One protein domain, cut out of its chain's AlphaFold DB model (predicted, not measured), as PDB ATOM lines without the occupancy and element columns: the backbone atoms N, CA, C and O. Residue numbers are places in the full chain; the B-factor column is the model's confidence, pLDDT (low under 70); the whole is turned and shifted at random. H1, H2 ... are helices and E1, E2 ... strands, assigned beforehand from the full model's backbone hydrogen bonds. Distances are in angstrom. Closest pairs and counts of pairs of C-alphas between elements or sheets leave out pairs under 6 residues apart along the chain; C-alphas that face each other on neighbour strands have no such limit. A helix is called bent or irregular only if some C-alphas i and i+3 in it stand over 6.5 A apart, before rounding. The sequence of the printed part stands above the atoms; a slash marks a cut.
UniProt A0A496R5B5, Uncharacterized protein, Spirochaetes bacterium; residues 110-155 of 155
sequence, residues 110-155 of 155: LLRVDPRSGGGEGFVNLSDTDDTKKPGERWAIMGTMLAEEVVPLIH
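What this domain is: This is residues 110 to 155 of the 155 residues of an uncharacterized protein of Spirochaetes bacterium (UniProt A0A496R5B5). This is a narrow rod made of one long helix, H1, and one strand, E2, side by side, with the chain folding back between them through a loop at one end. At the other end a second loop joins E2 to the very short strand E1, which sits beside the start of E2 and near the last turns of H1. The printed part has 46 residues, with two named strands and one named helix in the order E1, E2, H1 along the chain; the small sheet has the order E1 - E2, and the class is mixed, helices and strands. The whole is loose, with a radius of gyration of the C-alphas of 13.5 A and spans of 44 by 14 by 14 A.

How they stand to each other: Begin at E1, residues 110 to 112, and go on to E2, residues 119 to 125: the two strands meet only at a point. Look there at C-alphas that face each other, those of Leu 111 and Gly 119, 4.7 A apart. Then go to H1, residues 135 to 153: its closest C-alphas to E2 are those of Val 124 and Leu 146, 6.4 A apart, and 8 pairs of C-alphas of the two are within 8 A. The centres of E2 and H1 are 10.8 A apart. E1 and H1 have 1 pair of C-alphas within 8 A, those of Leu 110 and Val 150, at 7.5 A. Residues 142 to 153 of H1 make its pairs of C-alphas within 10 A of the sheet, 20 with E2 and 3 with E1. Along the backbone of H1, 13 of 15 O i to N i+4 pairs are within hydrogen-bond range. H1 is irregular, but only just: C-alphas 149 and 152 are 6.54 A apart.

Where its parts are: Find C-alpha 110 at (-54.740, -14.101, 18.048), where E1 begins; it runs to Arg 112. E2 begins at Gly 119 and reaches C-alpha 125 at (-50.803, -6.068, 2.988), 20.3 A from its first C-alpha. H1 begins at Pro 135 and ends with C-alpha 153 at (-56.024, -6.712, 21.843), 28.1 A from first to last C-alpha.

The domain as a whole: The two C-alphas farthest apart are those of Arg 116 and Thr 132, at 43.7 A; look for one in each of the two links. Both links are short but not tight, with 6 residues between E1 and E2 and 9 between E2 and H1. The printed part has no cut, and His 155 is the chain's last residue. The mean pLDDT of the printed part is 85.0, and residues 115 to 117 and residue 128 of this model are under 70.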
ATOM      1  N   LEU A 110     -55.048 -14.191  16.633       92.12
ATOM      2  CA  LEU A 110     -54.740 -14.101  18.048       92.12
ATOM      3  C   LEU A 110     -55.780 -14.888  18.842       92.12
ATOM      4  O   LEU A 110     -56.970 -14.585  18.801       92.12
ATOM      5  N   LEU A 111     -55.306 -15.840  19.633       90.62
ATOM      6  CA  LEU A 111     -56.111 -16.708  20.476       90.62
ATOM      7  C   LEU A 111     -55.768 -16.479  21.943       90.62
ATOM      8  O   LEU A 111     -54.603 -16.541  22.337       90.62
ATOM      9  N   ARG A 112     -56.778 -16.264  22.787       90.94
ATOM     10  CA  ARG A 112     -56.582 -16.295  24.238       90.94
ATOM     11  C   ARG A 112     -56.499 -17.742  24.721       90.94
ATOM     12  O   ARG A 112     -57.359 -18.561  24.410       90.94
ATOM     13  N   VAL A 113     -55.479 -18.043  25.518       88.62
ATOM     14  CA  VAL A 113     -55.160 -19.415  25.945       88.62
ATOM     15  C   VAL A 113     -56.153 -19.961  26.990       88.62
ATOM     16  O   VAL A 113     -56.435 -21.162  27.013       88.62
ATOM     17  N   ASP A 114     -56.732 -19.085  27.820       82.19
ATOM     18  CA  ASP A 114     -57.752 -19.410  28.833       82.19
ATOM     19  C   ASP A 114     -59.170 -19.023  28.331       82.19
ATOM     20  O   ASP A 114     -59.349 -17.926  27.786       82.19
ATOM     21  N   PRO A 115     -60.210 -19.876  28.479       60.94
ATOM     22  CA  PRO A 115     -61.320 -19.986  27.533       60.94
ATOM     23  C   PRO A 115     -62.476 -19.014  27.806       60.94
ATOM     24  O   PRO A 115     -63.639 -19.342  27.583       60.94
ATOM     25  N   ARG A 116     -62.206 -17.784  28.253       56.31
ATOM     26  CA  ARG A 116     -63.279 -16.792  28.463       56.31
ATOM     27  C   ARG A 116     -63.791 -16.123  27.185       56.31
ATOM     28  O   ARG A 116     -64.571 -15.186  27.298       56.31
ATOM     29  N   SER A 117     -63.441 -16.644  26.007       54.94
ATOM     30  CA  SER A 117     -63.649 -16.045  24.681       54.94
ATOM     31  C   SER A 117     -62.933 -14.698  24.524       54.94
ATOM     32  O   SER A 117     -62.986 -13.824  25.387       54.94
ATOM     33  N   GLY A 118     -62.178 -14.562  23.442       71.25
ATOM     34  CA  GLY A 118     -61.357 -13.388  23.184       71.25
ATOM     35  C   GLY A 118     -60.230 -13.736  22.227       71.25
ATOM     36  O   GLY A 118     -59.556 -14.752  22.397       71.25
ATOM     37  N   GLY A 119     -60.077 -12.902  21.214       78.56
ATOM     38  CA  GLY A 119     -59.146 -13.086  20.120       78.56
ATOM     39  C   GLY A 119     -59.406 -12.040  19.047       78.56
ATOM     40  O   GLY A 119     -60.355 -11.259  19.148       78.56
ATOM     41  N   GLY A 120     -58.556 -12.026  18.038       89.56
ATOM     42  CA  GLY A 120     -58.696 -11.155  16.882       89.56
ATOM     43  C   GLY A 120     -58.046 -11.804  15.682       89.56
ATOM     44  O   GLY A 120     -57.175 -12.653  15.832       89.56
ATOM     45  N   GLU A 121     -58.466 -11.408  14.500       93.38
ATOM     46  CA  GLU A 121     -57.832 -11.817  13.260       93.38
ATOM     47  C   GLU A 121     -57.678 -10.599  12.364       93.38
ATOM     48  O   GLU A 121     -58.423  -9.620  12.486       93.38
ATOM     49  N   GLY A 122     -56.710 -10.664  11.463       92.88
ATOM     50  CA  GLY A 122     -56.457  -9.586  10.531       92.88
ATOM     51  C   GLY A 122     -55.517  -9.996   9.416       92.88
ATOM     52  O   GLY A 122     -55.036 -11.131   9.336       92.88
ATOM     53  N   PHE A 123     -55.283  -9.047   8.522       93.00
ATOM     54  CA  PHE A 123     -54.395  -9.207   7.386       93.00
ATOM     55  C   PHE A 123     -53.693  -7.885   7.109       93.00
ATOM     56  O   PHE A 123     -54.356  -6.869   6.906       93.00
ATOM     57  N   VAL A 124     -52.363  -7.921   7.048       91.50
ATOM     58  CA  VAL A 124     -51.543  -6.765   6.672       91.50
ATOM     59  C   VAL A 124     -51.009  -6.984   5.262       91.50
ATOM     60  O   VAL A 124     -50.418  -8.029   4.972       91.50
ATOM     61  N   ASN A 125     -51.221  -6.003   4.384       89.81
ATOM     62  CA  ASN A 125     -50.803  -6.068   2.988       89.81
ATOM     63  C   ASN A 125     -49.402  -5.473   2.796       89.81
ATOM     64  O   ASN A 125     -49.079  -4.397   3.295       89.81
ATOM     65  N   LEU A 126     -48.576  -6.152   2.004       83.50
ATOM     66  CA  LEU A 126     -47.241  -5.694   1.644       83.50
ATOM     67  C   LEU A 126     -47.274  -4.466   0.713       83.50
ATOM     68  O   LEU A 126     -46.297  -3.717   0.687       83.50
ATOM     69  N   SER A 127     -48.367  -4.231  -0.027       76.38
ATOM     70  CA  SER A 127     -48.545  -3.027  -0.861       76.38
ATOM     71  C   SER A 127     -48.573  -1.733  -0.056       76.38
ATOM     72  O   SER A 127     -48.312  -0.664  -0.600       76.38
ATOM     73  N   ASP A 128     -48.877  -1.828   1.238       68.44
ATOM     74  CA  ASP A 128     -48.917  -0.678   2.141       68.44
ATOM     75  C   ASP A 128     -47.508  -0.323   2.656       68.44
ATOM     76  O   ASP A 128     -47.314   0.674   3.354       68.44
ATOM     77  N   THR A 129     -46.499  -1.120   2.278       73.12
ATOM     78  CA  THR A 129     -45.085  -0.890   2.582       73.12
ATOM     79  C   THR A 129     -44.353  -0.269   1.391       73.12
ATOM     80  O   THR A 129     -44.646  -0.552   0.234       73.12
ATOM     81  N   ASP A 130     -43.363   0.574   1.677       74.19
ATOM     82  CA  ASP A 130     -42.536   1.237   0.664       74.19
ATOM     83  C   ASP A 130     -41.764   0.222  -0.208       74.19
ATOM     84  O   ASP A 130     -40.816  -0.428   0.251       74.19
ATOM     85  N   ASP A 131     -42.155   0.122  -1.483       72.06
ATOM     86  CA  ASP A 131     -41.578  -0.777  -2.492       72.06
ATOM     87  C   ASP A 131     -40.095  -0.509  -2.796       72.06
ATOM     88  O   ASP A 131     -39.427  -1.354  -3.395       72.06
ATOM     89  N   THR A 132     -39.549   0.639  -2.379       76.25
ATOM     90  CA  THR A 132     -38.132   0.976  -2.588       76.25
ATOM     91  C   THR A 132     -37.186   0.288  -1.600       76.25
ATOM     92  O   THR A 132     -35.967   0.293  -1.799       76.25
ATOM     93  N   LYS A 133     -37.725  -0.327  -0.542       81.12
ATOM     94  CA  LYS A 133     -36.942  -0.998   0.502       81.12
ATOM     95  C   LYS A 133     -36.535  -2.412   0.108       81.12
ATOM     96  O   LYS A 133     -37.180  -3.088  -0.694       81.12
ATOM     97  N   LYS A 134     -35.452  -2.899   0.724       87.25
ATOM     98  CA  LYS A 134     -35.008  -4.288   0.545       87.25
ATOM     99  C   LYS A 134     -36.088  -5.252   1.055       87.25
ATOM    100  O   LYS A 134     -36.711  -4.945   2.070       87.25
ATOM    101  N   PRO A 135     -36.256  -6.443   0.447       84.00
ATOM    102  CA  PRO A 135     -37.295  -7.394   0.845       84.00
ATOM    103  C   PRO A 135     -37.356  -7.661   2.355       84.00
ATOM    104  O   PRO A 135     -38.416  -7.521   2.949       84.00
ATOM    105  N   GLY A 136     -36.223  -7.949   3.008       87.69
ATOM    106  CA  GLY A 136     -36.200  -8.194   4.459       87.69
ATOM    107  C   GLY A 136     -36.685  -7.002   5.295       87.69
ATOM    108  O   GLY A 136     -37.468  -7.175   6.220       87.69
ATOM    109  N   GLU A 137     -36.301  -5.775   4.933       90.94
ATOM    110  CA  GLU A 137     -36.764  -4.567   5.635       90.94
ATOM    111  C   GLU A 137     -38.276  -4.372   5.480       90.94
ATOM    112  O   GLU A 137     -38.946  -3.988   6.434       90.94
ATOM    113  N   ARG A 138     -38.829  -4.679   4.299       90.62
ATOM    114  CA  ARG A 138     -40.277  -4.617   4.057       90.62
ATOM    115  C   ARG A 138     -41.041  -5.594   4.943       90.62
ATOM    116  O   ARG A 138     -42.006  -5.200   5.588       90.62
ATOM    117  N   TRP A 139     -40.576  -6.839   5.020       92.69
ATOM    118  CA  TRP A 139     -41.191  -7.865   5.866       92.69
ATOM    119  C   TRP A 139     -41.087  -7.532   7.359       92.69
ATOM    120  O   TRP A 139     -42.049  -7.749   8.090       92.69
ATOM    121  N   ALA A 140     -39.980  -6.931   7.806       93.94
ATOM    122  CA  ALA A 140     -39.843  -6.458   9.186       93.94
ATOM    123  C   ALA A 140     -40.795  -5.297   9.516       93.94
ATOM    124  O   ALA A 140     -41.431  -5.293  10.570       93.94
ATOM    125  N   ILE A 141     -40.961  -4.334   8.603       93.12
ATOM    126  CA  ILE A 141     -41.946  -3.253   8.765       93.12
ATOM    127  C   ILE A 141     -43.359  -3.826   8.842       93.12
ATOM    128  O   ILE A 141     -44.133  -3.435   9.707       93.12
ATOM    129  N   MET A 142     -43.683  -4.792   7.985       93.12
ATOM    130  CA  MET A 142     -44.983  -5.451   8.021       93.12
ATOM    131  C   MET A 142     -45.214  -6.184   9.352       93.12
ATOM    132  O   MET A 142     -46.295  -6.080   9.924       93.12
ATOM    133  N   GLY A 143     -44.195  -6.865   9.891       94.56
ATOM    134  CA  GLY A 143     -44.261  -7.459  11.229       94.56
ATOM    135  C   GLY A 143     -44.485  -6.428  12.335       94.56
ATOM    136  O   GLY A 143     -45.263  -6.673  13.253       94.56
ATOM    137  N   THR A 144     -43.881  -5.245  12.206       94.88
ATOM    138  CA  THR A 144     -44.117  -4.115  13.122       94.88
ATOM    139  C   THR A 144     -45.583  -3.678  13.070       94.88
ATOM    140  O   THR A 144     -46.236  -3.612  14.106       94.88
ATOM    141  N   MET A 145     -46.125  -3.452  11.867       93.56
ATOM    142  CA  MET A 145     -47.526  -3.051  11.669       93.56
ATOM    143  C   MET A 145     -48.500  -4.084  12.246       93.56
ATOM    144  O   MET A 145     -49.440  -3.732  12.950       93.56
ATOM    145  N   LEU A 146     -48.235  -5.369  12.004       94.12
ATOM    146  CA  LEU A 146     -49.027  -6.469  12.546       94.12
ATOM    147  C   LEU A 146     -49.029  -6.449  14.075       94.12
ATOM    148  O   LEU A 146     -50.082  -6.537  14.702       94.12
ATOM    149  N   ALA A 147     -47.859  -6.310  14.699       92.94
ATOM    150  CA  ALA A 147     -47.784  -6.239  16.150       92.94
ATOM    151  C   ALA A 147     -48.477  -4.991  16.712       92.94
ATOM    152  O   ALA A 147     -49.097  -5.073  17.769       92.94
ATOM    153  N   GLU A 148     -48.436  -3.856  16.012       92.62
ATOM    154  CA  GLU A 148     -49.186  -2.656  16.396       92.62
ATOM    155  C   GLU A 148     -50.710  -2.862  16.353       92.62
ATOM    156  O   GLU A 148     -51.411  -2.295  17.191       92.62
ATOM    157  N   GLU A 149     -51.227  -3.710  15.455       92.12
ATOM    158  CA  GLU A 149     -52.639  -4.130  15.452       92.12
ATOM    159  C   GLU A 149     -52.971  -5.106  16.593       92.12
ATOM    160  O   GLU A 149     -54.059  -5.048  17.171       92.12
ATOM    161  N   VAL A 150     -52.035  -5.993  16.943       91.38
ATOM    162  CA  VAL A 150     -52.231  -7.050  17.951       91.38
ATOM    163  C   VAL A 150     -52.108  -6.531  19.386       91.38
ATOM    164  O   VAL A 150     -52.878  -6.940  20.253       91.38
ATOM    165  N   VAL A 151     -51.157  -5.634  19.665       90.75
ATOM    166  CA  VAL A 151     -50.860  -5.135  21.022       90.75
ATOM    167  C   VAL A 151     -52.097  -4.565  21.743       90.75
ATOM    168  O   VAL A 151     -52.298  -4.893  22.913       90.75
ATOM    169  N   PRO A 152     -52.978  -3.768  21.106       89.75
ATOM    170  CA  PRO A 152     -54.207  -3.291  21.743       89.75
ATOM    171  C   PRO A 152     -55.191  -4.394  22.159       89.75
ATOM    172  O   PRO A 152     -56.049  -4.139  22.995       89.75
ATOM    173  N   LEU A 153     -55.102  -5.597  21.581       89.06
ATOM    174  CA  LEU A 153     -56.024  -6.712  21.843       89.06
ATOM    175  C   LEU A 153     -55.603  -7.586  23.030       89.06
ATOM    176  O   LEU A 153     -56.389  -8.409  23.506       89.06
ATOM    177  N   ILE A 154     -54.363  -7.429  23.495       85.69
ATOM    178  CA  ILE A 154     -53.780  -8.204  24.597       85.69
ATOM    179  C   ILE A 154     -53.639  -7.399  25.902       85.69
ATOM    180  O   ILE A 154     -53.174  -7.948  26.905       85.69
ATOM    181  N   HIS A 155     -54.059  -6.129  25.895       73.06
ATOM    182  CA  HIS A 155     -54.144  -5.223  27.047       73.06
ATOM    183  C   HIS A 155     -55.597  -5.000  27.481       73.06
ATOM    184  O   HIS A 155     -55.819  -4.908  28.711       73.06
TER     185      HIS A 155